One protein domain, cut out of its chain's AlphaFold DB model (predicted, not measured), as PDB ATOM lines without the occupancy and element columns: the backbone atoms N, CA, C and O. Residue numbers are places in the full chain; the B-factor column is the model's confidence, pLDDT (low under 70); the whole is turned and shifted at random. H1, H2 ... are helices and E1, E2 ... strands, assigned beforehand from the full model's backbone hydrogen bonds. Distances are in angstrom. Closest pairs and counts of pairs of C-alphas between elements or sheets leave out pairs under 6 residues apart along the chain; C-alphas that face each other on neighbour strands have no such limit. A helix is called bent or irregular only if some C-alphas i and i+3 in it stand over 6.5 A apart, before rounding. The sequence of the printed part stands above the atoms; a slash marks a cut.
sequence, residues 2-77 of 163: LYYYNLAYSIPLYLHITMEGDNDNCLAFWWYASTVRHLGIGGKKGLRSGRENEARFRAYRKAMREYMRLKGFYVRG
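What this domain is: This is residues 2 to 77 of the 163 residues of an uncharacterized protein of Candidatus Latescibacteria bacterium (UniProt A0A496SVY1). Helix H2 is the middle, with a small sheet of two parallel strands, E1 and E2, on one side and the long helix H3 beside it on another; H1 sits at one end of the body, loop 42 to 53 at the other. The printed part has 76 residues with three named helices and two named strands, ordered H1 E1 H2 E2 H3: mostly helix, compact, radius of gyration of the C-alphas 12.9 A, spans 38 by 25 by 16 A.

Where its parts are: H1, residues 2 to 8, begins at C-alpha (102.800, 69.822, 112.794). E1 is 14 to 17, H2 27 to 35, E2 38 to 41. H3, 54 to 76, is 31.9 A long, ends at C-alpha (94.522, 75.262, 99.648), and is irregular: it has a kink of 68 degrees near residue 70, and C-alphas 69 and 72 are 7.6 A apart.

How they stand to each other: H1 and H2 only just touch, with 3 pairs of C-alphas within 8 A, the closest Leu 2 and Thr 35, 6.0 A. E1, H2, E2 form a strand-helix-strand unit, parallel strands joined through a helix, with a right-handed crossover; N 17 and O 40 are within hydrogen-bond range, 2.9 A. H2 and H3 touch at a shallow tilt of 16 degrees, the same way; their closest C-alphas, Ser 34 and Tyr 74, are 5.4 A apart. Every O i to N i+4 pair is within range in H1 and H2, 16 of 19 in H3.

The domain as a whole: The farthest C-alphas, Ala 8 and Arg 51, are 38.6 A apart. The printed part has no cut; E2 to H3 is a long link. No printed residue is under 70 in pLDDT.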
ATOM      1  N   LEU A   2     103.476  69.461 114.061       93.56
ATOM      2  CA  LEU A   2     102.800  69.822 112.794       93.56
ATOM      3  C   LEU A   2     102.291  71.277 112.729       93.56
ATOM      4  O   LEU A   2     102.363  71.891 111.671       93.56
ATOM      5  N   TYR A   3     101.843  71.837 113.856       95.25
ATOM      6  CA  TYR A   3     101.497  73.259 113.981       95.25
ATOM      7  C   TYR A   3     102.672  74.169 113.583       95.25
ATOM      8  O   TYR A   3     102.603  74.890 112.593       95.25
ATOM      9  N   TYR A   4     103.808  74.031 114.274       95.75
ATOM     10  CA  TYR A   4     105.030  74.785 113.975       95.75
ATOM     11  C   TYR A   4     105.562  74.544 112.562       95.75
ATOM     12  O   TYR A   4     106.118  75.452 111.955       95.75
ATOM     13  N   TYR A   5     105.369  73.340 112.020       94.94
ATOM     14  CA  TYR A   5     105.704  73.072 110.628       94.94
ATOM     15  C   TYR A   5     104.882  73.944 109.669       94.94
ATOM     16  O   TYR A   5     105.466  74.528 108.764       94.94
ATOM     17  N   ASN A   6     103.564  74.076 109.881       94.94
ATOM     18  CA  ASN A   6     102.714  74.938 109.048       94.94
ATOM     19  C   ASN A   6     103.038  76.429 109.229       94.94
ATOM     20  O   ASN A   6     102.913  77.180 108.269       94.94
ATOM     21  N   LEU A   7     103.475  76.851 110.422       94.19
ATOM     22  CA  LEU A   7     103.950  78.222 110.644       94.19
ATOM     23  C   LEU A   7     105.262  78.516 109.907       94.19
ATOM     24  O   LEU A   7     105.452  79.614 109.397       94.19
ATOM     25  N   ALA A   8     106.179  77.548 109.869       94.12
ATOM     26  CA  ALA A   8     107.497  77.734 109.271       94.12
ATOM     27  C   ALA A   8     107.507  77.523 107.749       94.12
ATOM     28  O   ALA A   8     108.296  78.154 107.047       94.12
ATOM     29  N   TYR A   9     106.667  76.619 107.234       88.88
ATOM     30  CA  TYR A   9     106.721  76.170 105.846       88.88
ATOM     31  C   TYR A   9     105.332  75.967 105.241       88.88
ATOM     32  O   TYR A   9     104.453  75.341 105.826       88.88
ATOM     33  N   SER A  10     105.185  76.361 103.975       81.94
ATOM     34  CA  SER A  10     104.012  76.036 103.148       81.94
ATOM     35  C   SER A  10     104.194  74.753 102.321       81.94
ATOM     36  O   SER A  10     103.510  74.551 101.319       81.94
ATOM     37  N   ILE A  11     105.139  73.887 102.703       88.69
ATOM     38  CA  ILE A  11     105.443  72.646 101.980       88.69
ATOM     39  C   ILE A  11     104.381  71.583 102.328       88.69
ATOM     40  O   ILE A  11     104.128  71.332 103.505       88.69
ATOM     41  N   PRO A  12     103.738  70.926 101.346       88.88
ATOM     42  CA  PRO A  12     102.729  69.907 101.624       88.88
ATOM     43  C   PRO A  12     103.287  68.691 102.378       88.88
ATOM     44  O   PRO A  12     104.162  67.987 101.877       88.88
ATOM     45  N   LEU A  13     102.713  68.386 103.547       92.44
ATOM     46  CA  LEU A  13     102.933  67.110 104.232       92.44
ATOM     47  C   LEU A  13     101.905  66.057 103.816       92.44
ATOM     48  O   LEU A  13     100.717  66.348 103.634       92.44
ATOM     49  N   TYR A  14     102.390  64.819 103.730       92.50
ATOM     50  CA  TYR A  14     101.591  63.612 103.579       92.50
ATOM     51  C   TYR A  14     101.654  62.799 104.871       92.50
ATOM     52  O   TYR A  14     102.746  62.493 105.351       92.50
ATOM     53  N   LEU A  15     100.498  62.410 105.407       92.50
ATOM     54  CA  LEU A  15     100.415  61.468 106.521       92.50
ATOM     55  C   LEU A  15      99.378  60.391 106.245       92.50
ATOM     56  O   LEU A  15      98.285  60.669 105.754       92.50
ATOM     57  N   HIS A  16      99.717  59.168 106.638       90.75
ATOM     58  CA  HIS A  16      98.779  58.062 106.725       90.75
ATOM     59  C   HIS A  16      98.542  57.749 108.204       90.75
ATOM     60  O   HIS A  16      99.482  57.421 108.925       90.75
ATOM     61  N   ILE A  17      97.297  57.871 108.659       91.56
ATOM     62  CA  ILE A  17      96.911  57.667 110.061       91.56
ATOM     63  C   ILE A  17      96.040  56.421 110.218       91.56
ATOM     64  O   ILE A  17      95.490  55.912 109.247       91.56
ATOM     65  N   THR A  18      95.878  55.934 111.443       90.69
ATOM     66  CA  THR A  18      94.941  54.851 111.774       90.69
ATOM     67  C   THR A  18      93.988  55.303 112.871       90.69
ATOM     68  O   THR A  18      94.384  56.045 113.768       90.69
ATOM     69  N   MET A  19      92.747  54.818 112.826       91.69
ATOM     70  CA  MET A  19      91.754  55.063 113.874       91.69
ATOM     71  C   MET A  19      92.075  54.344 115.193       91.69
ATOM     72  O   MET A  19      91.481  54.664 116.215       91.69
ATOM     73  N   GLU A  20      92.974  53.355 115.208       88.75
ATOM     74  CA  GLU A  20      93.203  52.475 116.369       88.75
ATOM     75  C   GLU A  20      93.603  53.223 117.652       88.75
ATOM     76  O   GLU A  20      93.141  52.858 118.733       88.75
ATOM     77  N   GLY A  21      94.411  54.278 117.532       87.56
ATOM     78  CA  GLY A  21      94.891  55.073 118.667       87.56
ATOM     79  C   GLY A  21      94.104  56.354 118.940       87.56
ATOM     80  O   GLY A  21      94.449  57.073 119.871       87.56
ATOM     81  N   ASP A  22      93.090  56.663 118.134       93.62
ATOM     82  CA  ASP A  22      92.262  57.855 118.333       93.62
ATOM     83  C   ASP A  22      91.123  57.581 119.329       93.62
ATOM     84  O   ASP A  22      90.858  56.435 119.702       93.62
ATOM     85  N   ASN A  23      90.423  58.630 119.739       95.19
ATOM     86  CA  ASN A  23      89.208  58.541 120.533       95.19
ATOM     87  C   ASN A  23      87.947  58.616 119.655       95.19
ATOM     88  O   ASN A  23      87.997  58.838 118.441       95.19
ATOM     89  N   ASP A  24      86.787  58.421 120.279       95.50
ATOM     90  CA  ASP A  24      85.506  58.396 119.568       95.50
ATOM     91  C   ASP A  24      85.026  59.805 119.153       95.50
ATOM     92  O   ASP A  24      84.132  59.927 118.315       95.50
ATOM     93  N   ASN A  25      85.685  60.865 119.643       97.81
ATOM     94  CA  ASN A  25      85.490  62.255 119.213       97.81
ATOM     95  C   ASN A  25      86.360  62.633 117.999       97.81
ATOM     96  O   ASN A  25      86.241  63.744 117.482       97.81
ATOM     97  N   CYS A  26      87.191  61.710 117.495       97.38
ATOM     98  CA  CYS A  26      88.065  61.912 116.334       97.38
ATOM     99  C   CYS A  26      89.082  63.054 116.531       97.38
ATOM    100  O   CYS A  26      89.390  63.785 115.585       97.38
ATOM    101  N   LEU A  27      89.574  63.236 117.759       97.88
ATOM    102  CA  LEU A  27      90.503  64.311 118.110       97.88
ATOM    103  C   LEU A  27      91.775  64.267 117.255       97.88
ATOM    104  O   LEU A  27      92.139  65.266 116.631       97.88
ATOM    105  N   ALA A  28      92.427  63.104 117.177       96.06
ATOM    106  CA  ALA A  28      93.653  62.957 116.404       96.06
ATOM    107  C   ALA A  28      93.377  63.104 114.904       96.06
ATOM    108  O   ALA A  28      94.134  63.781 114.208       96.06
ATOM    109  N   PHE A  29      92.272  62.536 114.403       97.12
ATOM    110  CA  PHE A  29      91.845  62.727 113.017       97.12
ATOM    111  C   PHE A  29      91.791  64.207 112.640       97.12
ATOM    112  O   PHE A  29      92.401  64.583 111.643       97.12
ATOM    113  N   TRP A  30      91.108  65.046 113.422       98.25
ATOM    114  CA  TRP A  30      90.952  66.465 113.093       98.25
ATOM    115  C   TRP A  30      92.256  67.251 113.229       98.25
ATOM    116  O   TRP A  30      92.527  68.131 112.406       98.25
ATOM    117  N   TRP A  31      93.104  66.895 114.197       97.62
ATOM    118  CA  TRP A  31      94.442  67.470 114.310       97.62
ATOM    119  C   TRP A  31      95.264  67.206 113.044       97.62
ATOM    120  O   TRP A  31      95.793  68.133 112.429       97.62
ATOM    121  N   TYR A  32      95.325  65.951 112.592       97.12
ATOM    122  CA  TYR A  32      96.059  65.604 111.376       97.12
ATOM    123  C   TYR A  32      95.404  66.194 110.128       97.12
ATOM    124  O   TYR A  32      96.088  66.804 109.315       97.12
ATOM    125  N   ALA A  33      94.084  66.063 109.986       96.75
ATOM    126  CA  ALA A  33      93.339  66.514 108.815       96.75
ATOM    127  C   ALA A  33      93.477  68.018 108.555       96.75
ATOM    128  O   ALA A  33      93.469  68.428 107.394       96.75
ATOM    129  N   SER A  34      93.613  68.815 109.615       97.25
ATOM    130  CA  SER A  34      93.813  70.256 109.498       97.25
ATOM    131  C   SER A  34      95.284  70.648 109.328       97.25
ATOM    132  O   SER A  34      95.579  71.634 108.669       97.25
ATOM    133  N   THR A  35      96.241  69.859 109.816       96.38
ATOM    134  CA  THR A  35      97.669  70.231 109.761       96.38
ATOM    135  C   THR A  35      98.456  69.604 108.608       96.38
ATOM    136  O   THR A  35      99.626  69.940 108.418       96.38
ATOM    137  N   VAL A  36      97.851  68.734 107.788       94.94
ATOM    138  CA  VAL A  36      98.494  68.187 106.579       94.94
ATOM    139  C   VAL A  36      97.684  68.433 105.314       94.94
ATOM    140  O   VAL A  36      96.470  68.611 105.343       94.94
ATOM    141  N   ARG A  37      98.362  68.422 104.162       92.62
ATOM    142  CA  ARG A  37      97.732  68.660 102.853       92.62
ATOM    143  C   ARG A  37      97.253  67.373 102.191       92.62
ATOM    144  O   ARG A  37      96.312  67.397 101.398       92.62
ATOM    145  N   HIS A  38      97.853  66.238 102.544       91.62
ATOM    146  CA  HIS A  38      97.446  64.931 102.046       91.62
ATOM    147  C   HIS A  38      97.251  63.947 103.199       91.62
ATOM    148  O   HIS A  38      98.211  63.500 103.824       91.62
ATOM    149  N   LEU A  39      95.987  63.609 103.461       93.38
ATOM    150  CA  LEU A  39      95.588  62.672 104.504       93.38
ATOM    151  C   LEU A  39      95.214  61.314 103.894       93.38
ATOM    152  O   LEU A  39      94.297  61.223 103.077       93.38
ATOM    153  N   GLY A  40      95.906  60.263 104.323       90.88
ATOM    154  CA  GLY A  40      95.508  58.866 104.159       90.88
ATOM    155  C   GLY A  40      94.993  58.297 105.482       90.88
ATOM    156  O   GLY A  40      95.495  58.654 106.547       90.88
ATOM    157  N   ILE A  41      93.999  57.409 105.429       87.06
ATOM    158  CA  ILE A  41      93.453  56.750 106.624       87.06
ATOM    159  C   ILE A  41      93.416  55.247 106.395       87.06
ATOM    160  O   ILE A  41      92.797  54.768 105.442       87.06
ATOM    161  N   GLY A  42      94.065  54.523 107.301       80.38
ATOM    162  CA  GLY A  42      94.061  53.075 107.360       80.38
ATOM    163  C   GLY A  42      92.667  52.563 107.695       80.38
ATOM    164  O   GLY A  42      91.894  53.225 108.385       80.38
ATOM    165  N   GLY A  43      92.331  51.388 107.167       70.56
ATOM    166  CA  GLY A  43      90.992  50.822 107.277       70.56
ATOM    167  C   GLY A  43      90.527  50.543 108.712       70.56
ATOM    168  O   GLY A  43      91.181  50.828 109.708       70.56
ATOM    169  N   LYS A  44      89.358  49.911 108.801       75.38
ATOM    170  CA  LYS A  44      88.639  49.591 110.043       75.38
ATOM    171  C   LYS A  44      89.426  48.745 111.060       75.38
ATOM    172  O   LYS A  44      89.078  48.719 112.239       75.38
ATOM    173  N   LYS A  45      90.458  48.037 110.593       77.25
ATOM    174  CA  LYS A  45      91.365  47.225 111.408       77.25
ATOM    175  C   LYS A  45      92.610  48.031 111.748       77.25
ATOM    176  O   LYS A  45      93.174  48.704 110.885       77.25
ATOM    177  N   GLY A  46      93.027  47.936 113.003       71.50
ATOM    178  CA  GLY A  46      94.240  48.574 113.485       71.50
ATOM    179  C   GLY A  46      95.513  47.983 112.881       71.50
ATOM    180  O   GLY A  46      95.511  46.904 112.292       71.50
ATOM    181  N   LEU A  47      96.622  48.700 113.056       77.25
ATOM    182  CA  LEU A  47      97.958  48.204 112.710       77.25
ATOM    183  C   LEU A  47      98.467  47.212 113.762       77.25
ATOM    184  O   LEU A  47      99.283  46.347 113.452       77.25
ATOM    185  N   ARG A  48      98.011  47.356 115.011       79.88
ATOM    186  CA  ARG A  48      98.466  46.578 116.171       79.88
ATOM    187  C   ARG A  48      97.467  45.506 116.594       79.88
ATOM    188  O   ARG A  48      97.829  44.606 117.347       79.88
ATOM    189  N   SER A  49      96.227  45.570 116.115       74.69
ATOM    190  CA  SER A  49      95.196  44.583 116.412       74.69
ATOM    191  C   SER A  49      94.237  44.371 115.240       74.69
ATOM    192  O   SER A  49      93.835  45.301 114.546       74.69
ATOM    193  N   GLY A  50      93.800  43.123 115.053       77.00
ATOM    194  CA  GLY A  50      92.736  42.783 114.100       77.00
ATOM    195  C   GLY A  50      91.325  43.133 114.592       77.00
ATOM    196  O   GLY A  50      90.353  42.768 113.932       77.00
ATOM    197  N   ARG A  51      91.205  43.781 115.761       78.94
ATOM    198  CA  ARG A  51      89.924  44.152 116.366       78.94
ATOM    199  C   ARG A  51      89.366  45.385 115.670       78.94
ATOM    200  O   ARG A  51      90.079  46.351 115.416       78.94
ATOM    201  N   GLU A  52      88.072  45.348 115.394       86.31
ATOM    202  CA  GLU A  52      87.347  46.471 114.809       86.31
ATOM    203  C   GLU A  52      86.661  47.271 115.922       86.31
ATOM    204  O   GLU A  52      86.080  46.690 116.839       86.31
ATOM    205  N   ASN A  53      86.706  48.603 115.839       89.19
ATOM    206  CA  ASN A  53      85.928  49.484 116.711       89.19
ATOM    207  C   ASN A  53      84.836  50.177 115.891       89.19
ATOM    208  O   ASN A  53      85.094  51.141 115.167       89.19
ATOM    209  N   GLU A  54      83.604  49.692 116.020       90.88
ATOM    210  CA  GLU A  54      82.497  50.194 115.210       90.88
ATOM    211  C   GLU A  54      81.984  51.568 115.606       90.88
ATOM    212  O   GLU A  54      81.546  52.331 114.743       90.88
ATOM    213  N   ALA A  55      82.037  51.906 116.895       92.06
ATOM    214  CA  ALA A  55      81.663  53.237 117.352       92.06
ATOM    215  C   ALA A  55      82.593  54.282 116.725       92.06
ATOM    216  O   ALA A  55      82.133  55.212 116.057       92.06
ATOM    217  N   ARG A  56      83.901  54.038 116.813       92.19
ATOM    218  CA  ARG A  56      84.918  54.912 116.237       92.19
ATOM    219  C   ARG A  56      84.876  54.957 114.719       92.19
ATOM    220  O   ARG A  56      85.008  56.028 114.138       92.19
ATOM    221  N   PHE A  57      84.629  53.829 114.054       92.88
ATOM    222  CA  PHE A  57      84.513  53.813 112.597       92.88
ATOM    223  C   PHE A  57      83.329  54.668 112.122       92.88
ATOM    224  O   PHE A  57      83.456  55.439 111.168       92.88
ATOM    225  N   ARG A  58      82.181  54.610 112.815       94.12
ATOM    226  CA  ARG A  58      81.046  55.509 112.540       94.12
ATOM    227  C   ARG A  58      81.401  56.977 112.782       94.12
ATOM    228  O   ARG A  58      81.028  57.814 111.956       94.12
ATOM    229  N   ALA A  59      82.126  57.281 113.858       95.75
ATOM    230  CA  ALA A  59      82.596  58.634 114.149       95.75
ATOM    231  C   ALA A  59      83.517  59.159 113.033       95.75
ATOM    232  O   ALA A  59      83.235  60.205 112.450       95.75
ATOM    233  N   TYR A  60      84.505  58.366 112.608       95.25
ATOM    234  CA  TYR A  60      85.392  58.676 111.484       95.25
ATOM    235  C   TYR A  60      84.630  58.872 110.172       95.25
ATOM    236  O   TYR A  60      84.935  59.784 109.412       95.25
ATOM    237  N   ARG A  61      83.591  58.074 109.889       94.81
ATOM    238  CA  ARG A  61      82.742  58.285 108.700       94.81
ATOM    239  C   ARG A  61      81.978  59.607 108.751       94.81
ATOM    240  O   ARG A  61      81.736  60.210 107.705       94.81
ATOM    241  N   LYS A  62      81.546  60.055 109.932       96.69
ATOM    242  CA  LYS A  62      80.936  61.380 110.109       96.69
ATOM    243  C   LYS A  62      81.987  62.478 109.924       96.69
ATOM    244  O   LYS A  62      81.757  63.375 109.120       96.69
ATOM    245  N   ALA A  63      83.138  62.349 110.579       97.12
ATOM    246  CA  ALA A  63      84.240  63.300 110.493       97.12
ATOM    247  C   ALA A  63      84.782  63.431 109.060       97.12
ATOM    248  O   ALA A  63      84.953  64.534 108.566       97.12
ATOM    249  N   MET A  64      84.926  62.320 108.333       96.12
ATOM    250  CA  MET A  64      85.353  62.305 106.933       96.12
ATOM    251  C   MET A  64      84.365  63.023 106.011       96.12
ATOM    252  O   MET A  64      84.785  63.755 105.122       96.12
ATOM    253  N   ARG A  65      83.048  62.851 106.206       97.50
ATOM    254  CA  ARG A  65      82.049  63.595 105.416       97.50
ATOM    255  C   ARG A  65      82.202  65.100 105.606       97.50
ATOM    256  O   ARG A  65      82.157  65.837 104.626       97.50
ATOM    257  N   GLU A  66      82.423  65.527 106.843       98.06
ATOM    258  CA  GLU A  66      82.633  66.937 107.153       98.06
ATOM    259  C   GLU A  66      83.979  67.448 106.627       98.06
ATOM    260  O   GLU A  66      84.037  68.485 105.971       98.06
ATOM    261  N   TYR A  67      85.050  66.671 106.787       97.69
ATOM    262  CA  TYR A  67      86.351  66.973 106.197       97.69
ATOM    263  C   TYR A  67      86.250  67.142 104.683       97.69
ATOM    264  O   TYR A  67      86.817  68.080 104.144       97.69
ATOM    265  N   MET A  68      85.499  66.294 103.977       97.75
ATOM    266  CA  MET A  68      85.333  66.424 102.528       97.75
ATOM    267  C   MET A  68      84.645  67.733 102.128       97.75
ATOM    268  O   MET A  68      85.014  68.311 101.106       97.75
ATOM    269  N   ARG A  69      83.704  68.233 102.940       98.00
ATOM    270  CA  ARG A  69      83.078  69.551 102.750       98.00
ATOM    271  C   ARG A  69      84.087  70.685 102.955       98.00
ATOM    272  O   ARG A  69      84.104  71.636 102.179       98.00
ATOM    273  N   LEU A  70      84.950  70.550 103.958       98.19
ATOM    274  CA  LEU A  70      85.939  71.556 104.357       98.19
ATOM    275  C   LEU A  70      87.307  71.405 103.667       98.19
ATOM    276  O   LEU A  70      88.180  72.256 103.814       98.19
ATOM    277  N   LYS A  71      87.508  70.358 102.860       97.44
ATOM    278  CA  LYS A  71      88.809  69.972 102.287       97.44
ATOM    279  C   LYS A  71      89.502  71.106 101.535       97.44
ATOM    280  O   LYS A  71      90.727  71.183 101.531       97.44
ATOM    281  N   GLY A  72      88.728  71.988 100.901       97.31
ATOM    282  CA  GLY A  72      89.259  73.168 100.223       97.31
ATOM    283  C   GLY A  72      90.112  74.049 101.140       97.31
ATOM    284  O   GLY A  72      91.194  74.454 100.723       97.31
ATOM    285  N   PHE A  73      89.664  74.279 102.377       98.19
ATOM    286  CA  PHE A  73      90.378  75.077 103.377       98.19
ATOM    287  C   PHE A  73      91.683  74.402 103.796       98.19
ATOM    288  O   PHE A  73      92.737  75.023 103.762       98.19
ATOM    289  N   TYR A  74      91.652  73.107 104.103       97.06
ATOM    290  CA  TYR A  74      92.841  72.412 104.604       97.06
ATOM    291  C   TYR A  74      93.918  72.191 103.543       97.06
ATOM    292  O   TYR A  74      95.102  72.179 103.863       97.06
ATOM    293  N   VAL A  75      93.525  72.016 102.276       95.31
ATOM    294  CA  VAL A  75      94.468  71.723 101.185       95.31
ATOM    295  C   VAL A  75      94.996  72.993 100.515       95.31
ATOM    296  O   VAL A  75      96.145  73.013 100.081       95.31
ATOM    297  N   ARG A  76      94.171  74.039 100.393       95.31
ATOM    298  CA  ARG A  76      94.522  75.262  99.648       95.31
ATOM    299  C   ARG A  76      94.516  76.529 100.488       95.31
ATOM    300  O   ARG A  76      95.062  77.526 100.036       95.31
ATOM    301  N   GLY A  77      93.864  76.507 101.645       96.69
ATOM    302  CA  GLY A  77      93.801  77.661 102.523       96.69
ATOM    303  C   GLY A  77      95.156  77.967 103.139       96.69
ATOM    304  O   GLY A  77      95.981  77.077 103.378       96.69
TER     305      GLY A  77